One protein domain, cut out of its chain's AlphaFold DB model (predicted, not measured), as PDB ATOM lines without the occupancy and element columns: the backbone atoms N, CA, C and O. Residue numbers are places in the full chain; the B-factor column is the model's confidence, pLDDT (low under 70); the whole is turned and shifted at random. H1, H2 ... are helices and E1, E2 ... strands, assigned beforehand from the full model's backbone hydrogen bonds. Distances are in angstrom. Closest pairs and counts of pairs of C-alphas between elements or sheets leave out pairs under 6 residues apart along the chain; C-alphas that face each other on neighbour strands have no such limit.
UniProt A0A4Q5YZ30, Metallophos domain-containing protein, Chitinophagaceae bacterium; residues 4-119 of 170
ATOM      1  N   ILE A   4     122.582 150.413 142.513       97.81
ATOM      2  CA  ILE A   4     123.762 151.215 142.171       97.81
ATOM      3  C   ILE A   4     123.518 151.853 140.810       97.81
ATOM      4  O   ILE A   4     123.109 151.174 139.873       97.81
ATOM      5  N   VAL A   5     123.796 153.147 140.692       97.88
ATOM      6  CA  VAL A   5     123.697 153.872 139.426       97.88
ATOM      7  C   VAL A   5     125.098 154.292 139.012       97.88
ATOM      8  O   VAL A   5     125.793 154.978 139.761       97.88
ATOM      9  N   LEU A   6     125.514 153.851 137.833       98.12
ATOM     10  CA  LEU A   6     126.792 154.178 137.221       98.12
ATOM     11  C   LEU A   6     126.533 155.177 136.100       98.12
ATOM     12  O   LEU A   6     125.783 154.890 135.169       98.12
ATOM     13  N   ARG A   7     127.127 156.362 136.231       95.31
ATOM     14  CA  ARG A   7     127.060 157.422 135.221       95.31
ATOM     15  C   ARG A   7     127.989 157.113 134.035       95.31
ATOM     16  O   ARG A   7     128.497 156.000 133.924       95.31
ATOM     17  N   ASP A   8     128.183 158.118 133.195       97.88
ATOM     18  CA  ASP A   8     128.972 158.159 131.968       97.88
ATOM     19  C   ASP A   8     130.262 157.333 132.097       97.88
ATOM     20  O   ASP A   8     131.134 157.601 132.936       97.88
ATOM     21  N   ILE A   9     130.367 156.286 131.282       98.56
ATOM     22  CA  ILE A   9     131.443 155.301 131.387       98.56
ATOM     23  C   ILE A   9     132.682 155.779 130.630       98.56
ATOM     24  O   ILE A   9     133.785 155.739 131.177       98.56
ATOM     25  N   HIS A  10     132.524 156.243 129.390       98.19
ATOM     26  CA  HIS A  10     133.564 156.722 128.479       98.19
ATOM     27  C   HIS A  10     134.844 155.877 128.562       98.19
ATOM     28  O   HIS A  10     135.931 156.370 128.891       98.19
ATOM     29  N   GLY A  11     134.708 154.566 128.356       97.88
ATOM     30  CA  GLY A  11     135.813 153.609 128.404       97.88
ATOM     31  C   GLY A  11     136.389 153.284 129.784       97.88
ATOM     32  O   GLY A  11     137.251 152.412 129.883       97.88
ATOM     33  N   ARG A  12     135.971 153.969 130.852       97.75
ATOM     34  CA  ARG A  12     136.556 153.803 132.189       97.75
ATOM     35  C   ARG A  12     136.082 152.497 132.818       97.75
ATOM     36  O   ARG A  12     134.891 152.208 132.874       97.75
ATOM     37  N   ARG A  13     137.027 151.738 133.377       97.62
ATOM     38  CA  ARG A  13     136.785 150.431 134.015       97.62
ATOM     39  C   ARG A  13     136.444 150.508 135.509       97.62
ATOM     40  O   ARG A  13     136.305 149.475 136.147       97.62
ATOM     41  N   VAL A  14     136.257 151.706 136.074       96.06
ATOM     42  CA  VAL A  14     135.936 151.897 137.509       96.06
ATOM     43  C   VAL A  14     134.664 151.159 137.948       96.06
ATOM     44  O   VAL A  14     134.525 150.783 139.110       96.06
ATOM     45  N   TRP A  15     133.744 150.889 137.015       97.69
ATOM     46  CA  TRP A  15     132.564 150.072 137.286       97.69
ATOM     47  C   TRP A  15     132.921 148.662 137.777       97.69
ATOM     48  O   TRP A  15     132.177 148.111 138.583       97.69
ATOM     49  N   MET A  16     134.059 148.100 137.345       97.81
ATOM     50  CA  MET A  16     134.526 146.775 137.759       97.81
ATOM     51  C   MET A  16     134.787 146.735 139.266       97.81
ATOM     52  O   MET A  16     134.328 145.823 139.949       97.81
ATOM     53  N   ASP A  17     135.452 147.757 139.810       96.69
ATOM     54  CA  ASP A  17     135.711 147.858 141.249       96.69
ATOM     55  C   ASP A  17     134.403 147.962 142.034       96.69
ATOM     56  O   ASP A  17     134.227 147.301 143.060       96.69
ATOM     57  N   VAL A  18     133.445 148.742 141.528       96.06
ATOM     58  CA  VAL A  18     132.129 148.887 142.161       96.06
ATOM     59  C   VAL A  18     131.401 147.546 142.203       96.06
ATOM     60  O   VAL A  18     130.943 147.144 143.273       96.06
ATOM     61  N   VAL A  19     131.318 146.820 141.083       95.38
ATOM     62  CA  VAL A  19     130.558 145.558 141.039       95.38
ATOM     63  C   VAL A  19     131.248 144.414 141.786       95.38
ATOM     64  O   VAL A  19     130.565 143.514 142.264       95.38
ATOM     65  N   ASN A  20     132.574 144.468 141.934       95.88
ATOM     66  CA  ASN A  20     133.346 143.460 142.664       95.88
ATOM     67  C   ASN A  20     133.380 143.697 144.179       95.88
ATOM     68  O   ASN A  20     133.568 142.751 144.943       95.88
ATOM     69  N   THR A  21     133.221 144.943 144.635       96.19
ATOM     70  CA  THR A  21     133.335 145.295 146.064       96.19
ATOM     71  C   THR A  21     131.996 145.541 146.746       96.19
ATOM     72  O   THR A  21     131.917 145.511 147.975       96.19
ATOM     73  N   GLN A  22     130.933 145.792 145.982       95.25
ATOM     74  CA  GLN A  22     129.619 146.108 146.524       95.25
ATOM     75  C   GLN A  22     128.646 144.945 146.353       95.25
ATOM     76  O   GLN A  22     128.522 144.361 145.284       95.25
ATOM     77  N   THR A  23     127.845 144.679 147.385       95.44
ATOM     78  CA  THR A  23     126.600 143.912 147.229       95.44
ATOM     79  C   THR A  23     125.480 144.851 146.788       95.44
ATOM     80  O   THR A  23     125.347 145.944 147.349       95.44
ATOM     81  N   PHE A  24     124.684 144.437 145.802       96.56
ATOM     82  CA  PHE A  24     123.540 145.176 145.264       96.56
ATOM     83  C   PHE A  24     122.489 144.217 144.688       96.56
ATOM     84  O   PHE A  24     122.798 143.083 144.308       96.56
ATOM     85  N   ASP A  25     121.250 144.697 144.617       97.44
ATOM     86  CA  ASP A  25     120.144 143.998 143.960       97.44
ATOM     87  C   ASP A  25     120.124 144.323 142.463       97.44
ATOM     88  O   ASP A  25     119.963 143.420 141.641       97.44
ATOM     89  N   LYS A  26     120.370 145.597 142.115       97.75
ATOM     90  CA  LYS A  26     120.494 146.079 140.736       97.75
ATOM     91  C   LYS A  26     121.665 147.036 140.537       97.75
ATOM     92  O   LYS A  26     122.069 147.751 141.456       97.75
ATOM     93  N   VAL A  27     122.174 147.071 139.311       98.38
ATOM     94  CA  VAL A  27     123.124 148.068 138.819       98.38
ATOM     95  C   VAL A  27     122.621 148.628 137.491       98.38
ATOM     96  O   VAL A  27     122.314 147.873 136.569       98.38
ATOM     97  N   VAL A  28     122.506 149.950 137.406       98.56
ATOM     98  CA  VAL A  28     122.023 150.673 136.227       98.56
ATOM     99  C   VAL A  28     123.178 151.472 135.645       98.56
ATOM    100  O   VAL A  28     123.668 152.400 136.284       98.56
ATOM    101  N   PHE A  29     123.613 151.111 134.444       98.81
ATOM    102  CA  PHE A  29     124.542 151.902 133.644       98.81
ATOM    103  C   PHE A  29     123.734 152.935 132.862       98.81
ATOM    104  O   PHE A  29     122.867 152.546 132.084       98.81
ATOM    105  N   LEU A  30     124.007 154.224 133.060       98.62
ATOM    106  CA  LEU A  30     123.285 155.311 132.390       98.62
ATOM    107  C   LEU A  30     123.735 155.556 130.940       98.62
ATOM    108  O   LEU A  30     123.169 156.431 130.296       98.62
ATOM    109  N   GLY A  31     124.706 154.800 130.429       98.38
ATOM    110  CA  GLY A  31     125.182 154.892 129.048       98.38
ATOM    111  C   GLY A  31     126.521 155.609 128.914       98.38
ATOM    112  O   GLY A  31     127.318 155.643 129.860       98.38
ATOM    113  N   ASP A  32     126.750 156.143 127.719       98.25
ATOM    114  CA  ASP A  32     128.000 156.740 127.254       98.25
ATOM    115  C   ASP A  32     129.174 155.797 127.495       98.25
ATOM    116  O   ASP A  32     130.066 156.059 128.294       98.25
ATOM    117  N   TYR A  33     129.152 154.637 126.844       98.69
ATOM    118  CA  TYR A  33     130.148 153.583 127.026       98.69
ATOM    119  C   TYR A  33     131.492 153.908 126.372       98.69
ATOM    120  O   TYR A  33     132.537 153.452 126.851       98.69
ATOM    121  N   VAL A  34     131.464 154.689 125.294       98.38
ATOM    122  CA  VAL A  34     132.594 154.940 124.388       98.38
ATOM    123  C   VAL A  34     132.882 156.445 124.249       98.38
ATOM    124  O   VAL A  34     132.554 157.209 125.149       98.38
ATOM    125  N   ASP A  35     133.571 156.879 123.191       97.06
ATOM    126  CA  ASP A  35     133.936 158.281 122.911       97.06
ATOM    127  C   ASP A  35     134.774 159.014 123.968       97.06
ATOM    128  O   ASP A  35     134.842 160.240 124.013       97.06
ATOM    129  N   SER A  36     135.509 158.273 124.790       96.81
ATOM    130  CA  SER A  36     136.520 158.861 125.668       96.81
ATOM    131  C   SER A  36     137.603 159.572 124.864       96.81
ATOM    132  O   SER A  36     138.105 158.997 123.895       96.81
ATOM    133  N   PHE A  37     138.046 160.749 125.304       96.25
ATOM    134  CA  PHE A  37     139.241 161.410 124.764       96.25
ATOM    135  C   PHE A  37     140.543 160.790 125.287       96.25
ATOM    136  O   PHE A  37     141.550 160.799 124.580       96.25
ATOM    137  N   ASP A  38     140.497 160.195 126.482       96.50
ATOM    138  CA  ASP A  38     141.689 159.774 127.227       96.50
ATOM    139  C   ASP A  38     141.921 158.254 127.210       96.50
ATOM    140  O   ASP A  38     143.005 157.784 127.551       96.50
ATOM    141  N   VAL A  39     140.913 157.465 126.819       97.62
ATOM    142  CA  VAL A  39     140.994 155.995 126.733       97.62
ATOM    143  C   VAL A  39     141.128 155.571 125.271       97.62
ATOM    144  O   VAL A  39     140.419 156.077 124.399       97.62
ATOM    145  N   SER A  40     142.024 154.628 124.973       97.50
ATOM    146  CA  SER A  40     142.244 154.179 123.594       97.50
ATOM    147  C   SER A  40     140.998 153.495 123.019       97.50
ATOM    148  O   SER A  40     140.282 152.800 123.735       97.50
ATOM    149  N   SER A  41     140.737 153.637 121.716       96.88
ATOM    150  CA  SER A  41     139.560 153.018 121.085       96.88
ATOM    151  C   SER A  41     139.481 151.504 121.294       96.88
ATOM    152  O   SER A  41     138.390 150.954 121.418       96.88
ATOM    153  N   LYS A  42     140.640 150.834 121.336       97.75
ATOM    154  CA  LYS A  42     140.732 149.397 121.594       97.75
ATOM    155  C   LYS A  42     140.260 149.073 123.012       97.75
ATOM    156  O   LYS A  42     139.397 148.219 123.174       97.75
ATOM    157  N   ASP A  43     140.769 149.790 124.013       98.44
ATOM    158  CA  ASP A  43     140.391 149.554 125.411       98.44
ATOM    159  C   ASP A  43     138.913 149.883 125.656       98.44
ATOM    160  O   ASP A  43     138.253 149.201 126.437       98.44
ATOM    161  N   GLN A  44     138.381 150.901 124.966       98.50
ATOM    162  CA  GLN A  44     136.955 151.237 124.990       98.50
ATOM    163  C   GLN A  44     136.096 150.107 124.411       98.50
ATOM    164  O   GLN A  44     135.089 149.745 125.014       98.50
ATOM    165  N   LEU A  45     136.508 149.523 123.279       98.69
ATOM    166  CA  LEU A  45     135.804 148.406 122.645       98.69
ATOM    167  C   LEU A  45     135.811 147.163 123.540       98.69
ATOM    168  O   LEU A  45     134.765 146.557 123.755       98.69
ATOM    169  N   GLU A  46     136.971 146.817 124.099       98.69
ATOM    170  CA  GLU A  46     137.101 145.708 125.048       98.69
ATOM    171  C   GLU A  46     136.234 145.938 126.293       98.69
ATOM    172  O   GLU A  46     135.510 145.042 126.714       98.69
ATOM    173  N   ASN A  47     136.226 147.157 126.843       98.75
ATOM    174  CA  ASN A  47     135.387 147.491 127.993       98.75
ATOM    175  C   ASN A  47     133.882 147.411 127.670       98.75
ATOM    176  O   ASN A  47     133.109 146.921 128.489       98.75
ATOM    177  N   LEU A  48     133.453 147.854 126.483       98.81
ATOM    178  CA  LEU A  48     132.064 147.705 126.036       98.81
ATOM    179  C   LEU A  48     131.672 146.220 125.942       98.81
ATOM    180  O   LEU A  48     130.605 145.832 126.418       98.81
ATOM    181  N   MET A  49     132.548 145.377 125.386       98.81
ATOM    182  CA  MET A  49     132.339 143.925 125.337       98.81
ATOM    183  C   MET A  49     132.267 143.306 126.743       98.81
ATOM    184  O   MET A  49     131.395 142.468 126.987       98.81
ATOM    185  N   ASP A  50     133.113 143.748 127.677       98.81
ATOM    186  CA  ASP A  50     133.097 143.307 129.079       98.81
ATOM    187  C   ASP A  50     131.768 143.674 129.773       98.81
ATOM    188  O   ASP A  50     131.175 142.843 130.467       98.81
ATOM    189  N   ILE A  51     131.243 144.885 129.547       98.88
ATOM    190  CA  ILE A  51     129.939 145.329 130.077       98.88
ATOM    191  C   ILE A  51     128.795 144.487 129.498       98.88
ATOM    192  O   ILE A  51     127.911 144.039 130.235       98.88
ATOM    193  N   VAL A  52     128.818 144.218 128.190       98.88
ATOM    194  CA  VAL A  52     127.843 143.337 127.529       98.88
ATOM    195  C   VAL A  52     127.902 141.922 128.112       98.88
ATOM    196  O   VAL A  52     126.861 141.328 128.403       98.88
ATOM    197  N   ALA A  53     129.101 141.375 128.324       98.69
ATOM    198  CA  ALA A  53     129.281 140.064 128.940       98.69
ATOM    199  C   ALA A  53     128.746 140.036 130.381       98.69
ATOM    200  O   ALA A  53     128.066 139.083 130.770       98.69
ATOM    201  N   PHE A  54     128.974 141.102 131.151       98.56
ATOM    202  CA  PHE A  54     128.442 141.245 132.504       98.56
ATOM    203  C   PHE A  54     126.908 141.311 132.527       98.56
ATOM    204  O   PHE A  54     126.263 140.620 133.320       98.56
ATOM    205  N   LYS A  55     126.291 142.053 131.600       98.62
ATOM    206  CA  LYS A  55     124.832 142.039 131.421       98.62
ATOM    207  C   LYS A  55     124.314 140.641 131.098       98.62
ATOM    208  O   LYS A  55     123.322 140.220 131.684       98.62
ATOM    209  N   LYS A  56     124.980 139.902 130.209       98.56
ATOM    210  CA  LYS A  56     124.578 138.532 129.847       98.56
ATOM    211  C   LYS A  56     124.714 137.541 131.004       98.56
ATOM    212  O   LYS A  56     123.905 136.623 131.092       98.56
ATOM    213  N   SER A  57     125.699 137.707 131.889       97.94
ATOM    214  CA  SER A  57     125.885 136.811 133.038       97.94
ATOM    215  C   SER A  57     124.892 137.076 134.175       97.94
ATOM    216  O   SER A  57     124.589 136.168 134.947       97.94
ATOM    217  N   CYS A  58     124.364 138.301 134.271       96.25
ATOM    218  CA  CYS A  58     123.439 138.738 135.320       96.25
ATOM    219  C   CYS A  58     122.257 139.562 134.748       96.25
ATOM    220  O   CYS A  58     122.063 140.714 135.151       96.25
ATOM    221  N   PRO A  59     121.435 138.998 133.839       96.06
ATOM    222  CA  PRO A  59     120.494 139.759 133.008       96.06
ATOM    223  C   PRO A  59     119.431 140.527 133.797       96.06
ATOM    224  O   PRO A  59     119.082 141.639 133.405       96.06
ATOM    225  N   GLU A  60     118.976 139.989 134.926       95.69
ATOM    226  CA  GLU A  60     117.950 140.619 135.770       95.69
ATOM    227  C   GLU A  60     118.500 141.740 136.669       95.69
ATOM    228  O   GLU A  60     117.752 142.613 137.119       95.69
ATOM    229  N   LYS A  61     119.811 141.719 136.948       97.06
ATOM    230  CA  LYS A  61     120.467 142.666 137.868       97.06
ATOM    231  C   LYS A  61     121.099 143.847 137.151       97.06
ATOM    232  O   LYS A  61     121.173 144.931 137.720       97.06
ATOM    233  N   VAL A  62     121.597 143.629 135.939       98.50
ATOM    234  CA  VAL A  62     122.332 144.639 135.178       98.50
ATOM    235  C   VAL A  62     121.378 145.307 134.206       98.50
ATOM    236  O   VAL A  62     120.728 144.633 133.416       98.50
ATOM    237  N   ILE A  63     121.289 146.628 134.229       98.69
ATOM    238  CA  ILE A  63     120.492 147.422 133.294       98.69
ATOM    239  C   ILE A  63     121.453 148.295 132.491       98.69
ATOM    240  O   ILE A  63     122.286 148.981 133.080       98.69
ATOM    241  N   LEU A  64     121.347 148.246 131.162       98.88
ATOM    242  CA  LEU A  64     122.161 149.040 130.248       98.88
ATOM    243  C   LEU A  64     121.267 150.072 129.560       98.88
ATOM    244  O   LEU A  64     120.359 149.690 128.816       98.88
ATOM    245  N   LEU A  65     121.492 151.352 129.851       98.81
ATOM    246  CA  LEU A  65     120.827 152.451 129.164       98.81
ATOM    247  C   LEU A  65     121.693 152.985 128.021       98.81
ATOM    248  O   LEU A  65     122.909 152.830 128.034       98.81
ATOM    249  N   ILE A  66     121.053 153.599 127.035       98.50
ATOM    250  CA  ILE A  66     121.710 154.212 125.878       98.50
ATOM    251  C   ILE A  66     121.932 155.698 126.169       98.50
ATOM    252  O   ILE A  66     120.975 156.428 126.439       98.50
ATOM    253  N   GLY A  67     123.191 156.131 126.104       97.06
ATOM    254  CA  GLY A  67     123.585 157.536 126.124       97.06
ATOM    255  C   GLY A  67     123.736 158.128 124.724       97.06
ATOM    256  O   GLY A  67     123.635 157.429 123.710       97.06
ATOM    257  N   ASN A  68     123.975 159.436 124.639       94.50
ATOM    258  CA  ASN A  68     124.118 160.112 123.347       94.50
ATOM    259  C   ASN A  68     125.424 159.757 122.617       94.50
ATOM    260  O   ASN A  68     125.474 159.899 121.395       94.50
ATOM    261  N   HIS A  69     126.446 159.278 123.331       96.31
ATOM    262  CA  HIS A  69     127.675 158.730 122.737       96.31
ATOM    263  C   HIS A  69     127.547 157.257 122.322       96.31
ATOM    264  O   HIS A  69     128.462 156.684 121.741       96.31
ATOM    265  N   ASP A  70     126.417 156.619 122.615       97.75
ATOM    266  CA  ASP A  70     126.114 155.261 122.155       97.75
ATOM    267  C   ASP A  70     125.152 155.311 120.962       97.75
ATOM    268  O   ASP A  70     125.274 154.557 119.997       97.75
ATOM    269  N   TYR A  71     124.204 156.249 121.025       96.12
ATOM    270  CA  TYR A  71     123.107 156.431 120.080       96.12
ATOM    271  C   TYR A  71     123.563 156.513 118.613       96.12
ATOM    272  O   TYR A  71     123.019 155.820 117.755       96.12
ATOM    273  N   HIS A  72     124.603 157.295 118.316       94.56
ATOM    274  CA  HIS A  72     125.101 157.477 116.944       94.56
ATOM    275  C   HIS A  72     125.848 156.268 116.350       94.56
ATOM    276  O   HIS A  72     126.230 156.284 115.178       94.56
ATOM    277  N   TYR A  73     126.065 155.207 117.135       97.50
ATOM    278  CA  TYR A  73     126.671 153.967 116.653       97.50
ATOM    279  C   TYR A  73     125.629 152.949 116.180       97.50
ATOM    280  O   TYR A  73     126.002 151.935 115.591       97.50
ATOM    281  N   PHE A  74     124.332 153.214 116.364       96.75
ATOM    282  CA  PHE A  74     123.287 152.379 115.778       96.75
ATOM    283  C   PHE A  74     123.166 152.633 114.260       96.75
ATOM    284  O   PHE A  74     123.150 153.796 113.841       96.75
ATOM    285  N   PRO A  75     123.067 151.577 113.420       93.25
ATOM    286  CA  PRO A  75     123.135 151.698 111.958       93.25
ATOM    287  C   PRO A  75     122.126 152.665 111.334       93.25
ATOM    288  O   PRO A  75     122.428 153.325 110.343       93.25
ATOM    289  N   GLU A  76     120.920 152.738 111.892       93.44
ATOM    290  CA  GLU A  76     119.848 153.601 111.405       93.44
ATOM    291  C   GLU A  76     119.979 155.062 111.845       93.44
ATOM    292  O   GLU A  76     119.285 155.912 111.293       93.44
ATOM    293  N   VAL A  77     120.839 155.344 112.826       93.50
ATOM    294  CA  VAL A  77     121.062 156.683 113.379       93.50
ATOM    295  C   VAL A  77     122.241 157.355 112.676       93.50
ATOM    296  O   VAL A  77     122.073 158.405 112.060       93.50
ATOM    297  N   GLY A  78     123.422 156.731 112.731       92.00
ATOM    298  CA  GLY A  78     124.664 157.319 112.225       92.00
ATOM    299  C   GLY A  78     125.147 158.533 113.029       92.00
ATOM    300  O   GLY A  78     124.621 158.839 114.093       92.00
ATOM    301  N   ASP A  79     126.173 159.222 112.523       91.75
ATOM    302  CA  ASP A  79     126.822 160.346 113.213       91.75
ATOM    303  C   ASP A  79     125.850 161.505 113.501       91.75
ATOM    304  O   ASP A  79     125.311 162.134 112.588       91.75
ATOM    305  N   THR A  80     125.666 161.814 114.785       88.50
ATOM    306  CA  THR A  80     124.821 162.916 115.266       88.50
ATOM    307  C   THR A  80     125.596 164.196 115.582       88.50
ATOM    308  O   THR A  80     125.013 165.134 116.122       88.50
ATOM    309  N   GLY A  81     126.900 164.254 115.297       87.06
ATOM    310  CA  GLY A  81     127.756 165.397 115.627       87.06
ATOM    311  C   GLY A  81     128.146 165.477 117.107       87.06
ATOM    312  O   GLY A  81     128.627 166.517 117.562       87.06
ATOM    313  N   THR A  82     127.948 164.396 117.868       88.62
ATOM    314  CA  THR A  82     128.370 164.303 119.271       88.62
ATOM    315  C   THR A  82     129.896 164.392 119.365       88.62
ATOM    316  O   THR A  82     130.624 163.730 118.622       88.62
ATOM    317  N   SER A  83     130.402 165.219 120.285       89.50
ATOM    318  CA  SER A  83     131.846 165.388 120.482       89.50
ATOM    319  C   SER A  83     132.524 164.056 120.806       89.50
ATOM    320  O   SER A  83     131.954 163.225 121.494       89.50
ATOM    321  N   GLY A  84     133.747 163.835 120.328       91.94
ATOM    322  CA  GLY A  84     134.479 162.595 120.606       91.94
ATOM    323  C   GLY A  84     134.096 161.401 119.727       91.94
ATOM    324  O   GLY A  84     134.827 160.410 119.777       91.94
ATOM    325  N   TYR A  85     133.059 161.514 118.881       94.56
ATOM    326  CA  TYR A  85     132.688 160.481 117.908       94.56
ATOM    327  C   TYR A  85     133.889 160.011 117.085       94.56
ATOM    328  O   TYR A  85     134.687 160.806 116.571       94.56
ATOM    329  N   ARG A  86     134.013 158.691 116.924       93.38
ATOM    330  CA  ARG A  86     135.142 158.049 116.244       93.38
ATOM    331  C   ARG A  86     134.665 157.347 114.982       93.38
ATOM    332  O   ARG A  86     134.465 156.134 114.974       93.38
ATOM    333  N   ALA A  87     134.575 158.090 113.879       95.00
ATOM    334  CA  ALA A  87     134.132 157.565 112.582       95.00
ATOM    335  C   ALA A  87     134.894 156.299 112.130       95.00
ATOM    336  O   ALA A  87     134.306 155.378 111.571       95.00
ATOM    337  N   ASN A  88     136.198 156.205 112.419       96.06
ATOM    338  CA  ASN A  88     137.008 155.026 112.091       96.06
ATOM    339  C   ASN A  88     136.674 153.784 112.939       96.06
ATOM    340  O   ASN A  88     136.985 152.671 112.524       96.06
ATOM    341  N   MET A  89     136.073 153.971 114.114       97.12
ATOM    342  CA  MET A  89     135.639 152.900 115.013       97.12
ATOM    343  C   MET A  89     134.148 152.598 114.900       97.12
ATOM    344  O   MET A  89     133.704 151.592 115.449       97.12
ATOM    345  N   ALA A  90     133.384 153.427 114.182       96.75
ATOM    346  CA  ALA A  90     131.944 153.268 114.046       96.75
ATOM    347  C   ALA A  90     131.509 151.870 113.580       96.75
ATOM    348  O   ALA A  90     130.576 151.342 114.181       96.75
ATOM    349  N   PRO A  91     132.202 151.201 112.631       97.81
ATOM    350  CA  PRO A  91     131.877 149.817 112.296       97.81
ATOM    351  C   PRO A  91     132.030 148.859 113.484       97.81
ATOM    352  O   PRO A  91     131.185 147.999 113.684       97.81
ATOM    353  N   SER A  92     133.085 149.003 114.292       98.38
ATOM    354  CA  SER A  92     133.363 148.096 115.412       98.38
ATOM    355  C   SER A  92     132.461 148.345 116.618       98.38
ATOM    356  O   SER A  92     131.960 147.391 117.203       98.38
ATOM    357  N   PHE A  93     132.243 149.607 117.001       98.44
ATOM    358  CA  PHE A  93     131.310 149.933 118.081       98.44
ATOM    359  C   PHE A  93     129.871 149.618 117.675       98.44
ATOM    360  O   PHE A  93     129.151 148.976 118.438       98.44
ATOM    361  N   GLY A  94     129.485 149.997 116.455       98.25
ATOM    362  CA  GLY A  94     128.155 149.729 115.921       98.25
ATOM    363  C   GLY A  94     127.843 148.240 115.832       98.25
ATOM    364  O   GLY A  94     126.752 147.840 116.219       98.25
ATOM    365  N   ASP A  95     128.804 147.401 115.434       98.50
ATOM    366  CA  ASP A  95     128.628 145.944 115.421       98.50
ATOM    367  C   ASP A  95     128.325 145.384 116.822       98.50
ATOM    368  O   ASP A  95     127.394 144.596 116.996       98.50
ATOM    369  N   VAL A  96     129.042 145.844 117.856       98.69
ATOM    370  CA  VAL A  96     128.778 145.417 119.239       98.69
ATOM    371  C   VAL A  96     127.403 145.887 119.711       98.69
ATOM    372  O   VAL A  96     126.666 145.085 120.287       98.69
ATOM    373  N   PHE A  97     127.034 147.147 119.475       98.56
ATOM    374  CA  PHE A  97     125.717 147.652 119.866       98.56
ATOM    375  C   PHE A  97     124.585 146.938 119.127       98.56
ATOM    376  O   PHE A  97     123.629 146.507 119.768       98.56
ATOM    377  N   ASP A  98     124.694 146.757 117.812       97.81
ATOM    378  CA  ASP A  98     123.615 146.202 116.995       97.81
ATOM    379  C   ASP A  98     123.405 144.703 117.254       97.81
ATOM    380  O   ASP A  98     122.278 144.272 117.511       97.81
ATOM    381  N   GLN A  99     124.483 143.910 117.338       98.25
ATOM    382  CA  GLN A  99     124.387 142.483 117.686       98.25
ATOM    383  C   GLN A  99     123.824 142.240 119.094       98.25
ATOM    384  O   GLN A  99     123.324 141.153 119.389       98.25
ATOM    385  N   ASN A 100     123.923 143.232 119.982       98.56
ATOM    386  CA  ASN A 100     123.471 143.148 121.368       98.56
ATOM    387  C   ASN A 100     122.328 144.124 121.670       98.56
ATOM    388  O   ASN A 100     122.052 144.398 122.837       98.56
ATOM    389  N   ARG A 101     121.642 144.631 120.641       97.62
ATOM    390  CA  ARG A 101     120.650 145.709 120.746       97.62
ATOM    391  C   ARG A 101     119.576 145.441 121.793       97.62
ATOM    392  O   ARG A 101     119.166 146.348 122.503       97.62
ATOM    393  N   ASN A 102     119.141 144.190 121.915       97.56
ATOM    394  CA  ASN A 102     118.117 143.770 122.873       97.56
ATOM    395  C   ASN A 102     118.552 143.866 124.349       97.56
ATOM    396  O   ASN A 102     117.723 143.665 125.233       97.56
ATOM    397  N   LEU A 103     119.833 144.117 124.625       98.56
ATOM    398  CA  LEU A 103     120.360 144.315 125.974       98.56
ATOM    399  C   LEU A 103     120.321 145.777 126.426       98.56
ATOM    400  O   LEU A 103     120.391 146.021 127.634       98.56
ATOM    401  N   PHE A 104     120.217 146.707 125.476       98.69
ATOM    402  CA  PHE A 104     120.233 148.148 125.694       98.69
ATOM    403  C   PHE A 104     118.825 148.731 125.562       98.69
ATOM    404  O   PHE A 104     118.012 148.264 124.762       98.69
ATOM    405  N   GLN A 105     118.529 149.764 126.346       98.50
ATOM    406  CA  GLN A 105     117.228 150.436 126.335       98.50
ATOM    407  C   GLN A 105     117.374 151.937 126.623       98.50
ATOM    408  O   GLN A 105     118.413 152.379 127.095       98.50
ATOM    409  N   MET A 106     116.349 152.740 126.345       98.06
ATOM    410  CA  MET A 106     116.415 154.195 126.545       98.06
ATOM    411  C   MET A 106     116.055 154.605 127.979       98.06
ATOM    412  O   MET A 106     116.548 155.613 128.483       98.06
ATOM    413  N   ALA A 107     115.196 153.829 128.640       97.75
ATOM    414  CA  ALA A 107     114.723 154.121 129.985       97.75
ATOM    415  C   ALA A 107     114.542 152.855 130.823       97.75
ATOM    416  O   ALA A 107     114.248 151.780 130.306       97.75
ATOM    417  N   TYR A 108     114.671 152.999 132.137       97.62
ATOM    418  CA  TYR A 108     114.335 151.968 133.116       97.62
ATOM    419  C   TYR A 108     113.587 152.610 134.278       97.62
ATOM    420  O   TYR A 108     114.034 153.635 134.789       97.62
ATOM    421  N   LYS A 109     112.471 152.028 134.723       95.19
ATOM    422  CA  LYS A 109     111.735 152.518 135.893       95.19
ATOM    423  C   LYS A 109     111.793 151.526 137.047       95.19
ATOM    424  O   LYS A 109     111.587 150.328 136.882       95.19
ATOM    425  N   GLU A 110     112.007 152.048 138.250       93.19
ATOM    426  CA  GLU A 110     111.960 151.286 139.495       93.19
ATOM    427  C   GLU A 110     111.170 152.067 140.547       93.19
ATOM    428  O   GLU A 110     111.593 153.125 141.018       93.19
ATOM    429  N   GLY A 111     109.982 151.567 140.898       90.81
ATOM    430  CA  GLY A 111     109.049 152.303 141.751       90.81
ATOM    431  C   GLY A 111     108.658 153.642 141.118       90.81
ATOM    432  O   GLY A 111     108.081 153.675 140.029       90.81
ATOM    433  N   THR A 112     108.969 154.740 141.805       89.94
ATOM    434  CA  THR A 112     108.714 156.116 141.348       89.94
ATOM    435  C   THR A 112     109.903 156.750 140.623       89.94
ATOM    436  O   THR A 112     109.773 157.865 140.123       89.94
ATOM    437  N   CYS A 113     111.050 156.070 140.552       92.50
ATOM    438  CA  CYS A 113     112.254 156.589 139.911       92.50
ATOM    439  C   CYS A 113     112.321 156.142 138.449       92.50
ATOM    440  O   CYS A 113     112.282 154.945 138.165       92.50
ATOM    441  N   LEU A 114     112.466 157.104 137.538       94.50
ATOM    442  CA  LEU A 114     112.778 156.870 136.131       94.50
ATOM    443  C   LEU A 114     114.265 157.156 135.903       94.50
ATOM    444  O   LEU A 114     114.741 158.251 136.192       94.50
ATOM    445  N   PHE A 115     114.985 156.167 135.390       97.44
ATOM    446  CA  PHE A 115     116.390 156.257 135.022       97.44
ATOM    447  C   PHE A 115     116.503 156.399 133.509       97.44
ATOM    448  O   PHE A 115     115.927 155.616 132.753       97.44
ATOM    449  N   THR A 116     117.272 157.393 133.092       97.38
ATOM    450  CA  THR A 116     117.568 157.746 131.701       97.38
ATOM    451  C   THR A 116     118.966 158.347 131.662       97.38
ATOM    452  O   THR A 116     119.448 158.795 132.703       97.38
ATOM    453  N   HIS A 117     119.577 158.436 130.484       97.00
ATOM    454  CA  HIS A 117     120.865 159.111 130.347       97.00
ATOM    455  C   HIS A 117     120.782 160.619 130.681       97.00
ATOM    456  O   HIS A 117     121.344 161.059 131.680       97.00
ATOM    457  N   ALA A 118     120.018 161.391 129.894       90.56
ATOM    458  CA  ALA A 118     119.919 162.854 130.026       90.56
ATOM    459  C   ALA A 118     118.564 163.362 130.563       90.56
ATOM    460  O   ALA A 118     118.470 164.494 131.030       90.56
ATOM    461  N   GLY A 119     117.519 162.530 130.533       90.19
ATOM    462  CA  GLY A 119     116.148 162.921 130.884       90.19
ATOM    463  C   GLY A 119     115.254 163.119 129.661       90.19
ATOM    464  O   GLY A 119     115.712 163.096 128.522       90.19
TER     465      GLY A 119
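AT A GLANCE: This is residues 4 to 119 of the 170 residues of the protein "Metallophos domain-containing protein" of Chitinophagaceae bacterium (UniProt A0A4Q5YZ30). A small three-stranded parallel sheet of E1, E2 and E3 has helices H1 and H2, near each other, over on one side of it, each only grazing it, and the hairpin of E4 and E5 on the other side, its residues 109 to 114 sticking out. H4 runs beside H2, beyond the E3 edge of the sheet, and the short H3 follows E3 near H4. The 116 printed residues hold four named helices and five named strands, in the order E1 H1 E2 H2 E3 H3 H4 E4 E5; the sheet's order is E1 E2 E3, and the class is mixed, helices and strands. The whole is compact, with a radius of gyration of the C-alphas of 13.5 A, and spans 38 by 27 by 23 A.

HOW THE PARTS SIT: Start at the sheet. E1, residues 4 to 6, is parallel to E2, residues 26 to 29, with N 6 and O 28 at 2.8 A. E2 is the inner strand, and parallel to it on its other side is E3, residues 62 to 65, with N 63 and O 27 at 2.8 A. Two strand-helix-strand units, in which a helix links parallel neighbour strands, make this sheet: E1, H1, E2 and E2, H2, E3, both with right-handed crossovers. H1, residues 14 to 21, is on the sheet but only grazes it, with residues 14 to 19. H2, residues 41 to 57, also only grazes it, with residues 51 to 56; the closest C-alphas of H2 and E3 are those of Lys 55 and Val 62, 5.2 A. H1 and H2 are near each other. Outward from H2, its residues 45 to 49 alone touch H4, residues 90 to 99: the closest C-alphas, of Leu 45 and Phe 93, are 6.6 A apart, at a shallow tilt of 4 degrees, the same way. H3, residues 68 to 71, is close to H4 but not clearly touching, with the C-alphas of Asp 70 and Phe 97 at 8.0 A. Every O i to N i+4 pair is within hydrogen-bond range in H1, H2 and H4; H3 is too short for one. E4, residues 107 to 110, and E5, residues 113 to 116, form an antiparallel hairpin, with N 115 and O 108 at 2.8 A. The closest C-alphas of E3 and E4, of Leu 65 and Ala 107, are 6.4 A apart. Residues 64 to 65 of E3 pair parallel with residues 104 to 105.

IN THESE COORDINATES: Find C-alpha 4, where E1 begins, at (123.762, 151.215, 142.171); E1 is 6.5 A long, E2 and E3 10.0 A each. H1 runs 11.1 A. Find C-alpha 41 at (139.560, 153.018, 121.085); from there H2 runs 24.3 A. H3 is 5.0 A long, H4 13.7 A, E4 10.3 A. E5, 9.8 A, ends at C-alpha 116, (117.568, 157.746, 131.701).

THE WHOLE: The two C-alphas farthest apart are those of Asn 88 and Gly 111, 40.9 A. The links E2 to H2 and H3 to H4 are long, the latter being residues 72 to 89. The printed part has no cut, and no printed residue is under 70 in pLDDT; its mean is 96.6.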